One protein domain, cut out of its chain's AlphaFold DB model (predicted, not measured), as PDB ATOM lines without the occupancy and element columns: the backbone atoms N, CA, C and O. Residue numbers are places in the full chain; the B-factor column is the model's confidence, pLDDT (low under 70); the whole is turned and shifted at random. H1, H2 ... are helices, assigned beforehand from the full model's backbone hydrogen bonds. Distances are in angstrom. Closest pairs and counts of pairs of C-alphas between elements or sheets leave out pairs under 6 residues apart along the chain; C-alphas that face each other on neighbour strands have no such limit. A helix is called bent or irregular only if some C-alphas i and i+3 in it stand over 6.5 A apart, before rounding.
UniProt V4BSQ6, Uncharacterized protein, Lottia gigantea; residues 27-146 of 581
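What this domain is: This is residues 27 to 146 of the 581 residues of an uncharacterized protein of Lottia gigantea (UniProt V4BSQ6). This model has little regular structure: a compact, rounded body mostly of loops, among them the long stretches 36 to 67 and 101 to 130, with the longest helix, H5, at one end, H1 on another side and apart from H5, and the short H2, H3 and H4 near one another, H3 on the far side of the body from H5. The 120 printed residues hold five named helices, H1 to H5 in chain order, and no named strand; the class is all helix, with 38 residues in named elements. The radius of gyration of the C-alphas is 13.0 A; the spans are 34 by 29 by 26 A.

Where its parts are: H5, residues 131 to 144, runs 16.5 A from (153.701, 103.486, 78.714) to (157.283, 118.144, 72.141); it is irregular, C-alphas 135 and 138 being 8.0 A apart. H4 is residues 96 to 100, H3 82 to 85, H2 68 to 75 and H1 29 to 35, beginning at (150.820, 135.289, 86.982).

How they stand to each other: H5 and H1 are each apart from every other helix. H3 and H4 only just touch, with 3 pairs of C-alphas within 8 A, the closest Cys 85 and Gly 97 at 4.6 A. H2 is close to H3 but not clearly touching; their closest C-alphas, Phe 73 and Leu 84, are 6.8 A apart. Every O i to N i+4 pair is within hydrogen-bond range in H2 and H4; H1 has 0 of 3, with 4 of 4 O i to N i+3 pairs, H5 4 of 10, with 4 of 11, and H3 is too short for an i+4 pair.

The domain as a whole: The farthest C-alphas, Tyr 27 and Val 131, are 38.3 A apart. The printed part has no cut; the links H1 to H2 and H4 to H5 are long. Residues 27 to 31, 47 to 50, 63 to 64, 135 to 137 and 145 to 146 have pLDDT under 70.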
ATOM      1  N   TYR A  27     148.100 139.808  91.387       32.41
ATOM      2  CA  TYR A  27     149.491 139.545  91.046       32.41
ATOM      3  C   TYR A  27     149.531 139.037  89.603       32.41
ATOM      4  O   TYR A  27     148.807 138.103  89.254       32.41
ATOM      5  N   GLY A  28     150.366 139.651  88.762       36.62
ATOM      6  CA  GLY A  28     150.692 139.091  87.453       36.62
ATOM      7  C   GLY A  28     151.201 137.657  87.625       36.62
ATOM      8  O   GLY A  28     152.010 137.386  88.513       36.62
ATOM      9  N   TYR A  29     150.696 136.740  86.801       50.09
ATOM     10  CA  TYR A  29     150.820 135.289  86.982       50.09
ATOM     11  C   TYR A  29     152.269 134.765  87.058       50.09
ATOM     12  O   TYR A  29     152.491 133.723  87.670       50.09
ATOM     13  N   GLY A  30     153.256 135.505  86.537       50.00
ATOM     14  CA  GLY A  30     154.680 135.165  86.650       50.00
ATOM     15  C   GLY A  30     155.231 135.182  88.082       50.00
ATOM     16  O   GLY A  30     156.126 134.405  88.388       50.00
ATOM     17  N   ALA A  31     154.653 135.967  89.001       59.88
ATOM     18  CA  ALA A  31     155.123 136.040  90.392       59.88
ATOM     19  C   ALA A  31     154.976 134.712  91.155       59.88
ATOM     20  O   ALA A  31     155.661 134.488  92.148       59.88
ATOM     21  N   TYR A  32     154.084 133.823  90.703       71.62
ATOM     22  CA  TYR A  32     153.926 132.489  91.284       71.62
ATOM     23  C   TYR A  32     155.075 131.544  90.939       71.62
ATOM     24  O   TYR A  32     155.334 130.612  91.694       71.62
ATOM     25  N   ARG A  33     155.793 131.806  89.843       78.75
ATOM     26  CA  ARG A  33     156.999 131.065  89.471       78.75
ATOM     27  C   ARG A  33     158.136 131.298  90.465       78.75
ATOM     28  O   ARG A  33     158.889 130.381  90.753       78.75
ATOM     29  N   ASP A  34     158.187 132.481  91.072       80.25
ATOM     30  CA  ASP A  34     159.130 132.798  92.153       80.25
ATOM     31  C   ASP A  34     158.696 132.208  93.513       80.25
ATOM     32  O   ASP A  34     159.425 132.295  94.502       80.25
ATOM     33  N   GLN A  35     157.498 131.613  93.588       87.12
ATOM     34  CA  GLN A  35     156.969 130.942  94.785       87.12
ATOM     35  C   GLN A  35     157.227 129.433  94.784       87.12
ATOM     36  O   GLN A  35     156.707 128.750  95.665       87.12
ATOM     37  N   ILE A  36     157.991 128.913  93.821       92.56
ATOM     38  CA  ILE A  36     158.382 127.503  93.726       92.56
ATOM     39  C   ILE A  36     159.901 127.404  93.488       92.56
ATOM     40  O   ILE A  36     160.475 128.288  92.842       92.56
ATOM     41  N   PRO A  37     160.582 126.370  94.015       94.06
ATOM     42  CA  PRO A  37     162.016 126.205  93.813       94.06
ATOM     43  C   PRO A  37     162.318 125.994  92.327       94.06
ATOM     44  O   PRO A  37     161.529 125.397  91.603       94.06
ATOM     45  N   ASN A  38     163.431 126.563  91.851       88.50
ATOM     46  CA  ASN A  38     163.860 126.498  90.448       88.50
ATOM     47  C   ASN A  38     162.791 126.861  89.399       88.50
ATOM     48  O   ASN A  38     162.935 126.484  88.241       88.50
ATOM     49  N   GLY A  39     161.757 127.642  89.738       85.62
ATOM     50  CA  GLY A  39     160.653 127.917  88.809       85.62
ATOM     51  C   GLY A  39     161.081 128.534  87.468       85.62
ATOM     52  O   GLY A  39     160.428 128.309  86.458       85.62
ATOM     53  N   ASN A  40     162.197 129.271  87.432       79.12
ATOM     54  CA  ASN A  40     162.783 129.852  86.210       79.12
ATOM     55  C   ASN A  40     163.716 128.886  85.438       79.12
ATOM     56  O   ASN A  40     164.355 129.288  84.465       79.12
ATOM     57  N   ASN A  41     163.864 127.645  85.901       81.25
ATOM     58  CA  ASN A  41     164.838 126.661  85.421       81.25
ATOM     59  C   ASN A  41     164.220 125.276  85.176       81.25
ATOM     60  O   ASN A  41     164.963 124.314  85.011       81.25
ATOM     61  N   VAL A  42     162.889 125.162  85.147       90.56
ATOM     62  CA  VAL A  42     162.216 123.887  84.864       90.56
ATOM     63  C   VAL A  42     162.482 123.490  83.409       90.56
ATOM     64  O   VAL A  42     162.163 124.281  82.516       90.56
ATOM     65  N   PRO A  43     163.087 122.320  83.147       82.62
ATOM     66  CA  PRO A  43     163.445 121.905  81.798       82.62
ATOM     67  C   PRO A  43     162.211 121.499  80.987       82.62
ATOM     68  O   PRO A  43     161.175 121.115  81.526       82.62
ATOM     69  N   HIS A  44     162.325 121.582  79.665       85.25
ATOM     70  CA  HIS A  44     161.339 121.032  78.749       85.25
ATOM     71  C   HIS A  44     161.542 119.511  78.627       85.25
ATOM     72  O   HIS A  44     162.650 119.074  78.312       85.25
ATOM     73  N   PRO A  45     160.483 118.692  78.738       85.19
ATOM     74  CA  PRO A  45     160.582 117.227  78.843       85.19
ATOM     75  C   PRO A  45     161.001 116.495  77.548       85.19
ATOM     76  O   PRO A  45     161.133 115.276  77.523       85.19
ATOM     77  N   CYS A  46     161.197 117.222  76.442       78.12
ATOM     78  CA  CYS A  46     161.406 116.653  75.097       78.12
ATOM     79  C   CYS A  46     162.369 117.458  74.223       78.12
ATOM     80  O   CYS A  46     162.933 116.926  73.265       78.12
ATOM     81  N   LYS A  47     162.531 118.753  74.520       68.81
ATOM     82  CA  LYS A  47     163.423 119.673  73.817       68.81
ATOM     83  C   LYS A  47     164.604 119.961  74.747       68.81
ATOM     84  O   LYS A  47     164.471 120.802  75.639       68.81
ATOM     85  N   PRO A  48     165.742 119.258  74.598       58.50
ATOM     86  CA  PRO A  48     166.901 119.474  75.455       58.50
ATOM     87  C   PRO A  48     167.286 120.954  75.464       58.50
ATOM     88  O   PRO A  48     167.387 121.559  74.396       58.50
ATOM     89  N   ASN A  49     167.510 121.510  76.658       55.94
ATOM     90  CA  ASN A  49     167.909 122.907  76.899       55.94
ATOM     91  C   ASN A  49     166.842 123.984  76.667       55.94
ATOM     92  O   ASN A  49     167.124 125.168  76.838       55.94
ATOM     93  N   TYR A  50     165.605 123.592  76.366       61.72
ATOM     94  CA  TYR A  50     164.455 124.486  76.476       61.72
ATOM     95  C   TYR A  50     163.908 124.451  77.902       61.72
ATOM     96  O   TYR A  50     164.086 123.467  78.625       61.72
ATOM     97  N   LYS A  51     163.232 125.525  78.312       81.31
ATOM     98  CA  LYS A  51     162.596 125.634  79.626       81.31
ATOM     99  C   LYS A  51     161.087 125.726  79.492       81.31
ATOM    100  O   LYS A  51     160.576 126.299  78.535       81.31
ATOM    101  N   TRP A  52     160.385 125.217  80.495       84.00
ATOM    102  CA  TRP A  52     158.942 125.356  80.607       84.00
ATOM    103  C   TRP A  52     158.597 126.519  81.538       84.00
ATOM    104  O   TRP A  52     158.426 126.374  82.749       84.00
ATOM    105  N   ASN A  53     158.517 127.715  80.961       80.00
ATOM    106  CA  ASN A  53     158.298 128.965  81.687       80.00
ATOM    107  C   ASN A  53     156.966 128.997  82.462       80.00
ATOM    108  O   ASN A  53     156.874 129.631  83.518       80.00
ATOM    109  N   GLY A  54     155.944 128.313  81.957       83.94
ATOM    110  CA  GLY A  54     154.609 128.179  82.519       83.94
ATOM    111  C   GLY A  54     154.430 126.919  83.357       83.94
ATOM    112  O   GLY A  54     153.509 126.163  83.081       83.94
ATOM    113  N   VAL A  55     155.267 126.691  84.374       91.19
ATOM    114  CA  VAL A  55     155.351 125.425  85.150       91.19
ATOM    115  C   VAL A  55     153.994 124.852  85.599       91.19
ATOM    116  O   VAL A  55     153.810 123.644  85.659       91.19
ATOM    117  N   GLY A  56     153.008 125.700  85.916       90.06
ATOM    118  CA  GLY A  56     151.653 125.279  86.315       90.06
ATOM    119  C   GLY A  56     150.627 125.154  85.177       90.06
ATOM    120  O   GLY A  56     149.424 125.079  85.436       90.06
ATOM    121  N   HIS A  57     151.049 125.214  83.920       85.19
ATOM    122  CA  HIS A  57     150.185 125.339  82.753       85.19
ATOM    123  C   HIS A  57     150.570 124.370  81.641       85.19
ATOM    124  O   HIS A  57     151.707 123.923  81.539       85.19
ATOM    125  N   ARG A  58     149.588 124.060  80.789       85.62
ATOM    126  CA  ARG A  58     149.801 123.247  79.586       85.62
ATOM    127  C   ARG A  58     150.503 123.998  78.459       85.62
ATOM    128  O   ARG A  58     151.071 123.377  77.580       85.62
ATOM    129  N   ASN A  59     150.427 125.326  78.468       74.31
ATOM    130  CA  ASN A  59     151.201 126.165  77.565       74.31
ATOM    131  C   ASN A  59     152.602 126.383  78.156       74.31
ATOM    132  O   ASN A  59     152.700 126.763  79.328       74.31
ATOM    133  N   VAL A  60     153.646 126.190  77.344       78.69
ATOM    134  CA  VAL A  60     155.061 126.308  77.739       78.69
ATOM    135  C   VAL A  60     155.379 127.697  78.295       78.69
ATOM    136  O   VAL A  60     156.124 127.803  79.264       78.69
ATOM    137  N   ASP A  61     154.736 128.752  77.788       70.25
ATOM    138  CA  ASP A  61     154.912 130.134  78.270       70.25
ATOM    139  C   ASP A  61     153.967 130.535  79.413       70.25
ATOM    140  O   ASP A  61     154.083 131.614  80.000       70.25
ATOM    141  N   GLY A  62     153.023 129.661  79.766       70.38
ATOM    142  CA  GLY A  62     152.012 129.910  80.788       70.38
ATOM    143  C   GLY A  62     150.663 130.390  80.250       70.38
ATOM    144  O   GLY A  62     150.417 130.495  79.049       70.38
ATOM    145  N   GLY A  63     149.734 130.647  81.176       59.28
ATOM    146  CA  GLY A  63     148.347 130.967  80.835       59.28
ATOM    147  C   GLY A  63     147.542 129.750  80.355       59.28
ATOM    148  O   GLY A  63     148.016 128.616  80.338       59.28
ATOM    149  N   GLY A  64     146.269 129.968  80.026       67.25
ATOM    150  CA  GLY A  64     145.376 128.890  79.591       67.25
ATOM    151  C   GLY A  64     145.151 127.803  80.654       67.25
ATOM    152  O   GLY A  64     145.145 128.067  81.862       67.25
ATOM    153  N   ASN A  65     144.930 126.570  80.194       78.69
ATOM    154  CA  ASN A  65     144.617 125.431  81.057       78.69
ATOM    155  C   ASN A  65     145.790 125.078  81.979       78.69
ATOM    156  O   ASN A  65     146.947 125.052  81.558       78.69
ATOM    157  N   ARG A  66     145.480 124.769  83.242       85.44
ATOM    158  CA  ARG A  66     146.473 124.264  84.197       85.44
ATOM    159  C   ARG A  66     146.856 122.824  83.863       85.44
ATOM    160  O   ARG A  66     146.007 122.041  83.425       85.44
ATOM    161  N   ASN A  67     148.120 122.490  84.085       91.12
ATOM    162  CA  ASN A  67     148.574 121.102  84.146       91.12
ATOM    163  C   ASN A  67     148.321 120.539  85.570       91.12
ATOM    164  O   ASN A  67     147.854 121.292  86.438       91.12
ATOM    165  N   PRO A  68     148.560 119.242  85.830       94.62
ATOM    166  CA  PRO A  68     148.337 118.637  87.145       94.62
ATOM    167  C   PRO A  68     149.029 119.385  88.297       94.62
ATOM    168  O   PRO A  68     148.360 119.755  89.265       94.62
ATOM    169  N   PHE A  69     150.309 119.747  88.140       96.19
ATOM    170  CA  PHE A  69     151.031 120.567  89.119       96.19
ATOM    171  C   PHE A  69     150.332 121.890  89.411       96.19
ATOM    172  O   PHE A  69     150.138 122.267  90.563       96.19
ATOM    173  N   GLY A  70     149.908 122.615  88.375       93.25
ATOM    174  CA  GLY A  70     149.227 123.891  88.544       93.25
ATOM    175  C   GLY A  70     147.898 123.771  89.282       93.25
ATOM    176  O   GLY A  70     147.531 124.684  90.030       93.25
ATOM    177  N   VAL A  71     147.162 122.672  89.084       93.69
ATOM    178  CA  VAL A  71     145.930 122.373  89.833       93.69
ATOM    179  C   VAL A  71     146.250 122.180  91.315       93.69
ATOM    180  O   VAL A  71     145.586 122.779  92.166       93.69
ATOM    181  N   ASP A  72     147.303 121.434  91.623       97.12
ATOM    182  CA  ASP A  72     147.722 121.156  92.995       97.12
ATOM    183  C   ASP A  72     148.331 122.371  93.691       97.12
ATOM    184  O   ASP A  72     147.994 122.676  94.838       97.12
ATOM    185  N   PHE A  73     149.139 123.146  92.976       95.12
ATOM    186  CA  PHE A  73     149.654 124.423  93.444       95.12
ATOM    187  C   PHE A  73     148.510 125.402  93.730       95.12
ATOM    188  O   PHE A  73     148.517 126.087  94.754       95.12
ATOM    189  N   ALA A  74     147.470 125.439  92.887       88.62
ATOM    190  CA  ALA A  74     146.273 126.232  93.156       88.62
ATOM    191  C   ALA A  74     145.522 125.752  94.412       88.62
ATOM    192  O   ALA A  74     145.102 126.590  95.216       88.62
ATOM    193  N   ALA A  75     145.396 124.436  94.615       92.94
ATOM    194  CA  ALA A  75     144.781 123.846  95.807       92.94
ATOM    195  C   ALA A  75     145.583 124.131  97.091       92.94
ATOM    196  O   ALA A  75     144.997 124.395  98.140       92.94
ATOM    197  N   ALA A  76     146.914 124.209  96.994       93.19
ATOM    198  CA  ALA A  76     147.814 124.650  98.063       93.19
ATOM    199  C   ALA A  76     147.779 126.175  98.306       93.19
ATOM    200  O   ALA A  76     148.674 126.747  98.933       93.19
ATOM    201  N   ASN A  77     146.754 126.863  97.793       88.38
ATOM    202  CA  ASN A  77     146.604 128.313  97.828       88.38
ATOM    203  C   ASN A  77     147.810 129.063  97.229       88.38
ATOM    204  O   ASN A  77     148.134 130.174  97.656       88.38
ATOM    205  N   ARG A  78     148.447 128.461  96.214       86.81
ATOM    206  CA  ARG A  78     149.605 128.984  95.467       86.81
ATOM    207  C   ARG A  78     150.819 129.241  96.351       86.81
ATOM    208  O   ARG A  78     151.479 130.272  96.231       86.81
ATOM    209  N   LYS A  79     151.080 128.319  97.276       90.75
ATOM    210  CA  LYS A  79     152.246 128.346  98.157       90.75
ATOM    211  C   LYS A  79     153.006 127.034  98.057       90.75
ATOM    212  O   LYS A  79     152.391 125.967  98.027       90.75
ATOM    213  N   TRP A  80     154.333 127.121  98.091       95.31
ATOM    214  CA  TRP A  80     155.178 125.959  98.329       95.31
ATOM    215  C   TRP A  80     154.973 125.480  99.767       95.31
ATOM    216  O   TRP A  80     155.379 126.133 100.726       95.31
ATOM    217  N   THR A  81     154.238 124.383  99.918       96.19
ATOM    218  CA  THR A  81     153.961 123.747 101.212       96.19
ATOM    219  C   THR A  81     154.603 122.373 101.226       96.19
ATOM    220  O   THR A  81     154.759 121.767 100.171       96.19
ATOM    221  N   THR A  82     154.905 121.836 102.407       96.69
ATOM    222  CA  THR A  82     155.432 120.468 102.532       96.69
ATOM    223  C   THR A  82     154.515 119.443 101.861       96.69
ATOM    224  O   THR A  82     154.997 118.554 101.174       96.69
ATOM    225  N   THR A  83     153.192 119.608 101.976       97.44
ATOM    226  CA  THR A  83     152.216 118.727 101.317       97.44
ATOM    227  C   THR A  83     152.294 118.797  99.797       97.44
ATOM    228  O   THR A  83     152.218 117.760  99.153       97.44
ATOM    229  N   LEU A  84     152.439 119.994  99.219       97.81
ATOM    230  CA  LEU A  84     152.615 120.128  97.776       97.81
ATOM    231  C   LEU A  84     153.971 119.570  97.339       97.81
ATOM    232  O   LEU A  84     154.027 118.821  96.380       97.81
ATOM    233  N   CYS A  85     155.044 119.902  98.052       97.94
ATOM    234  CA  CYS A  85     156.391 119.440  97.741       97.94
ATOM    235  C   CYS A  85     156.496 117.905  97.716       97.94
ATOM    236  O   CYS A  85     157.094 117.352  96.807       97.94
ATOM    237  N   GLN A  86     155.857 117.215  98.667       98.00
ATOM    238  CA  GLN A  86     155.853 115.747  98.747       98.00
ATOM    239  C   GLN A  86     154.885 115.071  97.770       98.00
ATOM    240  O   GLN A  86     154.839 113.843  97.711       98.00
ATOM    241  N   LYS A  87     154.060 115.843  97.058       98.12
ATOM    242  CA  LYS A  87     153.094 115.291  96.117       98.12
ATOM    243  C   LYS A  87     153.782 114.970  94.796       98.12
ATOM    244  O   LYS A  87     154.593 115.756  94.332       98.12
ATOM    245  N   ASP A  88     153.402 113.851  94.207       97.19
ATOM    246  CA  ASP A  88     153.668 113.498  92.815       97.19
ATOM    247  C   ASP A  88     152.446 113.953  91.998       97.19
ATOM    248  O   ASP A  88     151.367 113.353  92.108       97.19
ATOM    249  N   SER A  89     152.536 115.114  91.340       96.19
ATOM    250  CA  SER A  89     151.350 115.737  90.725       96.19
ATOM    251  C   SER A  89     151.023 115.139  89.363       96.19
ATOM    252  O   SER A  89     149.849 115.082  88.992       96.19
ATOM    253  N   ASP A  90     152.034 114.723  88.609       92.62
ATOM    254  CA  ASP A  90     151.899 114.142  87.275       92.62
ATOM    255  C   ASP A  90     152.006 112.612  87.254       92.62
ATOM    256  O   ASP A  90     151.737 112.003  86.220       92.62
ATOM    257  N   GLY A  91     152.256 111.970  88.392       92.75
ATOM    258  CA  GLY A  91     152.201 110.520  88.541       92.75
ATOM    259  C   GLY A  91     153.400 109.801  87.933       92.75
ATOM    260  O   GLY A  91     153.285 108.614  87.601       92.75
ATOM    261  N   ASP A  92     154.523 110.494  87.741       92.56
ATOM    262  CA  ASP A  92     155.732 109.919  87.156       92.56
ATOM    263  C   ASP A  92     156.558 109.098  88.171       92.56
ATOM    264  O   ASP A  92     157.427 108.306  87.781       92.56
ATOM    265  N   GLY A  93     156.210 109.179  89.459       94.12
ATOM    266  CA  GLY A  93     156.856 108.484  90.565       94.12
ATOM    267  C   GLY A  93     157.868 109.329  91.340       94.12
ATOM    268  O   GLY A  93     158.462 108.801  92.287       94.12
ATOM    269  N   LYS A  94     158.071 110.597  90.977       95.25
ATOM    270  CA  LYS A  94     158.857 111.574  91.736       95.25
ATOM    271  C   LYS A  94     157.942 112.565  92.441       95.25
ATOM    272  O   LYS A  94     156.837 112.865  92.012       95.25
ATOM    273  N   SER A  95     158.405 113.086  93.569       97.75
ATOM    274  CA  SER A  95     157.730 114.207  94.215       97.75
ATOM    275  C   SER A  95     158.107 115.531  93.549       97.75
ATOM    276  O   SER A  95     159.263 115.724  93.178       97.75
ATOM    277  N   ASN A  96     157.188 116.502  93.534       98.00
ATOM    278  CA  ASN A  96     157.441 117.853  93.022       98.00
ATOM    279  C   ASN A  96     158.736 118.464  93.601       98.00
ATOM    280  O   ASN A  96     159.409 119.263  92.954       98.00
ATOM    281  N   GLY A  97     159.065 118.137  94.858       97.25
ATOM    282  CA  GLY A  97     160.296 118.549  95.525       97.25
ATOM    283  C   GLY A  97     161.555 117.944  94.917       97.25
ATOM    284  O   GLY A  97     162.524 118.666  94.707       97.25
ATOM    285  N   GLU A  98     161.566 116.653  94.600       97.00
ATOM    286  CA  GLU A  98     162.699 116.024  93.910       97.00
ATOM    287  C   GLU A  98     162.935 116.656  92.537       97.00
ATOM    288  O   GLU A  98     164.076 116.946  92.179       97.00
ATOM    289  N   GLU A  99     161.859 116.950  91.816       96.94
ATOM    290  CA  GLU A  99     161.905 117.478  90.453       96.94
ATOM    291  C   GLU A  99     162.307 118.951  90.377       96.94
ATOM    292  O   GLU A  99     163.028 119.359  89.468       96.94
ATOM    293  N   LEU A 100     161.881 119.754  91.356       96.44
ATOM    294  CA  LEU A 100     162.196 121.180  91.435       96.44
ATOM    295  C   LEU A 100     163.423 121.490  92.311       96.44
ATOM    296  O   LEU A 100     163.747 122.660  92.524       96.44
ATOM    297  N   GLY A 101     164.147 120.480  92.802       94.94
ATOM    298  CA  GLY A 101     165.404 120.667  93.540       94.94
ATOM    299  C   GLY A 101     165.252 121.010  95.030       94.94
ATOM    300  O   GLY A 101     166.157 121.587  95.639       94.94
ATOM    301  N   ASP A 102     164.129 120.638  95.640       96.31
ATOM    302  CA  ASP A 102     163.843 120.675  97.079       96.31
ATOM    303  C   ASP A 102     163.365 119.301  97.618       96.31
ATOM    304  O   ASP A 102     162.265 119.189  98.161       96.31
ATOM    305  N   PRO A 103     164.172 118.227  97.514       96.00
ATOM    306  CA  PRO A 103     163.748 116.866  97.881       96.00
ATOM    307  C   PRO A 103     163.407 116.700  99.372       96.00
ATOM    308  O   PRO A 103     162.678 115.791  99.756       96.00
ATOM    309  N   ASN A 104     163.927 117.579 100.233       95.81
ATOM    310  CA  ASN A 104     163.656 117.551 101.673       95.81
ATOM    311  C   ASN A 104     162.499 118.474 102.087       95.81
ATOM    312  O   ASN A 104     162.180 118.545 103.275       95.81
ATOM    313  N   CYS A 105     161.875 119.180 101.139       96.56
ATOM    314  CA  CYS A 105     160.768 120.105 101.380       96.56
ATOM    315  C   CYS A 105     161.075 121.196 102.415       96.56
ATOM    316  O   CYS A 105     160.248 121.502 103.281       96.56
ATOM    317  N   VAL A 106     162.285 121.755 102.340       95.50
ATOM    318  CA  VAL A 106     162.798 122.783 103.261       95.50
ATOM    319  C   VAL A 106     162.911 124.157 102.608       95.50
ATOM    320  O   VAL A 106     163.157 125.146 103.303       95.50
ATOM    321  N   TRP A 107     162.749 124.242 101.286       94.44
ATOM    322  CA  TRP A 107     162.837 125.500 100.563       94.44
ATOM    323  C   TRP A 107     161.682 126.438 100.926       94.44
ATOM    324  O   TRP A 107     160.549 126.033 101.188       94.44
ATOM    325  N   THR A 108     161.974 127.735 100.914       89.38
ATOM    326  CA  THR A 108     160.993 128.803 101.126       89.38
ATOM    327  C   THR A 108     161.163 129.872 100.053       89.38
ATOM    328  O   THR A 108     162.257 130.031  99.516       89.38
ATOM    329  N   ALA A 109     160.086 130.597  99.732       81.75
ATOM    330  CA  ALA A 109     160.074 131.595  98.658       81.75
ATOM    331  C   ALA A 109     161.241 132.594  98.762       81.75
ATOM    332  O   ALA A 109     161.432 133.226  99.801       81.75
ATOM    333  N   GLY A 110     162.011 132.729  97.676       74.62
ATOM    334  CA  GLY A 110     163.234 133.546  97.617       74.62
ATOM    335  C   GLY A 110     164.501 132.879  98.177       74.62
ATOM    336  O   GLY A 110     165.570 133.484  98.133       74.62
ATOM    337  N   GLY A 111     164.406 131.653  98.699       78.12
ATOM    338  CA  GLY A 111     165.544 130.858  99.155       78.12
ATOM    339  C   GLY A 111     166.323 130.206  98.009       78.12
ATOM    340  O   GLY A 111     165.894 130.201  96.855       78.12
ATOM    341  N   VAL A 112     167.465 129.599  98.335       80.62
ATOM    342  CA  VAL A 112     168.268 128.816  97.382       80.62
ATOM    343  C   VAL A 112     167.819 127.347  97.441       80.62
ATOM    344  O   VAL A 112     167.802 126.788  98.539       80.62
ATOM    345  N   PRO A 113     167.410 126.725  96.318       86.38
ATOM    346  CA  PRO A 113     167.078 125.299  96.266       86.38
ATOM    347  C   PRO A 113     168.257 124.409  96.678       86.38
ATOM    348  O   PRO A 113     169.417 124.797  96.553       86.38
ATOM    349  N   SER A 114     167.962 123.201  97.160       88.12
ATOM    350  CA  SER A 114     168.993 122.246  97.597       88.12
ATOM    351  C   SER A 114     169.789 121.659  96.425       88.12
ATOM    352  O   SER A 114     170.923 121.228  96.612       88.12
ATOM    353  N   SER A 115     169.195 121.631  95.232       84.19
ATOM    354  CA  SER A 115     169.828 121.226  93.979       84.19
ATOM    355  C   SER A 115     169.330 122.112  92.839       84.19
ATOM    356  O   SER A 115     168.185 122.561  92.844       84.19
ATOM    357  N   THR A 116     170.180 122.340  91.846       78.69
ATOM    358  CA  THR A 116     169.819 122.932  90.546       78.69
ATOM    359  C   THR A 116     170.082 121.961  89.395       78.69
ATOM    360  O   THR A 116     169.999 122.339  88.232       78.69
ATOM    361  N   GLU A 117     170.437 120.718  89.716       79.06
ATOM    362  CA  GLU A 117     170.801 119.668  88.769       79.06
ATOM    363  C   GLU A 117     169.743 118.561  88.758       79.06
ATOM    364  O   GLU A 117     169.082 118.324  89.773       79.06
ATOM    365  N   ASN A 118     169.635 117.856  87.625       82.81
ATOM    366  CA  ASN A 118     168.708 116.736  87.403       82.81
ATOM    367  C   ASN A 118     167.228 117.081  87.651       82.81
ATOM    368  O   ASN A 118     166.469 116.248  88.140       82.81
ATOM    369  N   LEU A 119     166.838 118.313  87.321       88.56
ATOM    370  CA  LEU A 119     165.452 118.764  87.404       88.56
ATOM    371  C   LEU A 119     164.575 118.039  86.368       88.56
ATOM    372  O   LEU A 119     165.065 117.650  85.306       88.56
ATOM    373  N   SER A 120     163.283 117.913  86.662       92.62
ATOM    374  CA  SER A 120     162.233 117.495  85.718       92.62
ATOM    375  C   SER A 120     160.990 118.371  85.893       92.62
ATOM    376  O   SER A 120     160.973 119.278  86.735       92.62
ATOM    377  N   HIS A 121     159.996 118.200  85.028       94.50
ATOM    378  CA  HIS A 121     158.819 119.045  84.996       94.50
ATOM    379  C   HIS A 121     157.695 118.479  85.887       94.50
ATOM    380  O   HIS A 121     157.006 117.574  85.444       94.50
ATOM    381  N   PRO A 122     157.315 119.128  87.008       95.88
ATOM    382  CA  PRO A 122     156.453 118.535  88.052       95.88
ATOM    383  C   PRO A 122     154.973 118.323  87.689       95.88
ATOM    384  O   PRO A 122     154.130 117.983  88.520       95.88
ATOM    385  N   GLY A 123     154.615 118.683  86.462       93.75
ATOM    386  CA  GLY A 123     153.266 118.629  85.911       93.75
ATOM    387  C   GLY A 123     153.204 117.943  84.550       93.75
ATOM    388  O   GLY A 123     152.210 118.133  83.846       93.75
ATOM    389  N   VAL A 124     154.262 117.232  84.155       92.88
ATOM    390  CA  VAL A 124     154.342 116.457  82.917       92.88
ATOM    391  C   VAL A 124     154.991 115.124  83.253       92.88
ATOM    392  O   VAL A 124     156.162 115.086  83.586       92.88
ATOM    393  N   CYS A 125     154.253 114.027  83.085       91.12
ATOM    394  CA  CYS A 125     154.790 112.702  83.362       91.12
ATOM    395  C   CYS A 125     156.016 112.400  82.487       91.12
ATOM    396  O   CYS A 125     155.914 112.387  81.255       91.12
ATOM    397  N   GLU A 126     157.152 112.122  83.131       88.50
ATOM    398  CA  GLU A 126     158.419 111.806  82.478       88.50
ATOM    399  C   GLU A 126     158.917 110.374  82.815       88.50
ATOM    400  O   GLU A 126     158.698 109.831  83.907       88.50
ATOM    401  N   PRO A 127     159.616 109.697  81.882       87.88
ATOM    402  CA  PRO A 127     159.814 110.057  80.474       87.88
ATOM    403  C   PRO A 127     158.503 110.048  79.673       87.88
ATOM    404  O   PRO A 127     157.668 109.163  79.849       87.88
ATOM    405  N   VAL A 128     158.332 111.021  78.775       83.00
ATOM    406  CA  VAL A 128     157.073 111.236  78.026       83.00
ATOM    407  C   VAL A 128     156.696 110.037  77.142       83.00
ATOM    408  O   VAL A 128     155.520 109.798  76.873       83.00
ATOM    409  N   ASP A 129     157.682 109.252  76.708       80.12
ATOM    410  CA  ASP A 129     157.511 108.053  75.886       80.12
ATOM    411  C   ASP A 129     157.176 106.779  76.688       80.12
ATOM    412  O   ASP A 129     156.866 105.736  76.095       80.12
ATOM    413  N   ASP A 130     157.180 106.844  78.024       84.31
ATOM    414  CA  ASP A 130     156.831 105.715  78.883       84.31
ATOM    415  C   ASP A 130     155.344 105.340  78.732       84.31
ATOM    416  O   ASP A 130     154.443 106.174  78.608       84.31
ATOM    417  N   VAL A 131     155.060 104.036  78.783       84.56
ATOM    418  CA  VAL A 131     153.701 103.486  78.714       84.56
ATOM    419  C   VAL A 131     152.794 104.075  79.798       84.56
ATOM    420  O   VAL A 131     151.606 104.258  79.533       84.56
ATOM    421  N   LYS A 132     153.337 104.403  80.979       85.44
ATOM    422  CA  LYS A 132     152.586 105.014  82.088       85.44
ATOM    423  C   LYS A 132     152.142 106.460  81.804       85.44
ATOM    424  O   LYS A 132     151.154 106.901  82.380       85.44
ATOM    425  N   CYS A 133     152.826 107.171  80.902       83.31
ATOM    426  CA  CYS A 133     152.591 108.591  80.611       83.31
ATOM    427  C   CYS A 133     151.686 108.833  79.382       83.31
ATOM    428  O   CYS A 133     151.307 109.968  79.094       83.31
ATOM    429  N   LYS A 134     151.274 107.770  78.671       72.00
ATOM    430  CA  LYS A 134     150.520 107.854  77.402       72.00
ATOM    431  C   LYS A 134     149.187 108.603  77.481       72.00
ATOM    432  O   LYS A 134     148.788 109.220  76.495       72.00
ATOM    433  N   ASP A 135     148.517 108.590  78.630       66.88
ATOM    434  CA  ASP A 135     147.206 109.230  78.808       66.88
ATOM    435  C   ASP A 135     147.294 110.757  79.025       66.88
ATOM    436  O   ASP A 135     146.276 111.450  79.007       66.88
ATOM    437  N   GLN A 136     148.502 111.312  79.200       64.69
ATOM    438  CA  GLN A 136     148.740 112.758  79.347       64.69
ATOM    439  C   GLN A 136     149.106 113.448  78.021       64.69
ATOM    440  O   GLN A 136     149.360 114.653  78.002       64.69
ATOM    441  N   SER A 137     149.123 112.686  76.924       61.88
ATOM    442  CA  SER A 137     150.044 112.908  75.811       61.88
ATOM    443  C   SER A 137     149.637 113.961  74.783       61.88
ATOM    444  O   SER A 137     150.532 114.581  74.238       61.88
ATOM    445  N   ASP A 138     148.361 114.263  74.534       70.62
ATOM    446  CA  ASP A 138     148.015 115.103  73.367       70.62
ATOM    447  C   ASP A 138     148.627 116.520  73.406       70.62
ATOM    448  O   ASP A 138     149.194 116.980  72.420       70.62
ATOM    449  N   TRP A 139     148.570 117.200  74.556       73.88
ATOM    450  CA  TRP A 139     149.101 118.566  74.702       73.88
ATOM    451  C   TRP A 139     150.611 118.603  74.976       73.88
ATOM    452  O   TRP A 139     151.263 119.605  74.696       73.88
ATOM    453  N   VAL A 140     151.167 117.522  75.533       80.38
ATOM    454  CA  VAL A 140     152.617 117.378  75.721       80.38
ATOM    455  C   VAL A 140     153.271 117.048  74.384       80.38
ATOM    456  O   VAL A 140     154.283 117.647  74.056       80.38
ATOM    457  N   ASN A 141     152.669 116.172  73.578       74.50
ATOM    458  CA  ASN A 141     153.130 115.826  72.235       74.50
ATOM    459  C   ASN A 141     153.194 117.065  71.344       74.50
ATOM    460  O   ASN A 141     154.226 117.279  70.730       74.50
ATOM    461  N   GLU A 142     152.164 117.921  71.346       72.56
ATOM    462  CA  GLU A 142     152.189 119.201  70.621       72.56
ATOM    463  C   GLU A 142     153.353 120.098  71.086       72.56
ATOM    464  O   GLU A 142     154.100 120.627  70.269       72.56
ATOM    465  N   ALA A 143     153.589 120.209  72.399       73.44
ATOM    466  CA  ALA A 143     154.739 120.952  72.926       73.44
ATOM    467  C   ALA A 143     156.094 120.293  72.576       73.44
ATOM    468  O   ALA A 143     157.109 120.977  72.421       73.44
ATOM    469  N   CYS A 144     156.116 118.967  72.444       73.50
ATOM    470  CA  CYS A 144     157.283 118.144  72.141       73.50
ATOM    471  C   CYS A 144     157.560 117.982  70.642       73.50
ATOM    472  O   CYS A 144     158.656 117.545  70.285       73.50
ATOM    473  N   GLU A 145     156.626 118.357  69.768       67.94
ATOM    474  CA  GLU A 145     156.873 118.436  68.336       67.94
ATOM    475  C   GLU A 145     157.925 119.521  68.069       67.94
ATOM    476  O   GLU A 145     157.864 120.651  68.564       67.94
ATOM    477  N   TYR A 146     158.960 119.143  67.319       58.81
ATOM    478  CA  TYR A 146     159.838 120.119  66.694       58.81
ATOM    479  C   TYR A 146     159.057 120.701  65.526       58.81
ATOM    480  O   TYR A 146     158.628 119.940  64.655       58.81
TER     481      TYR A 146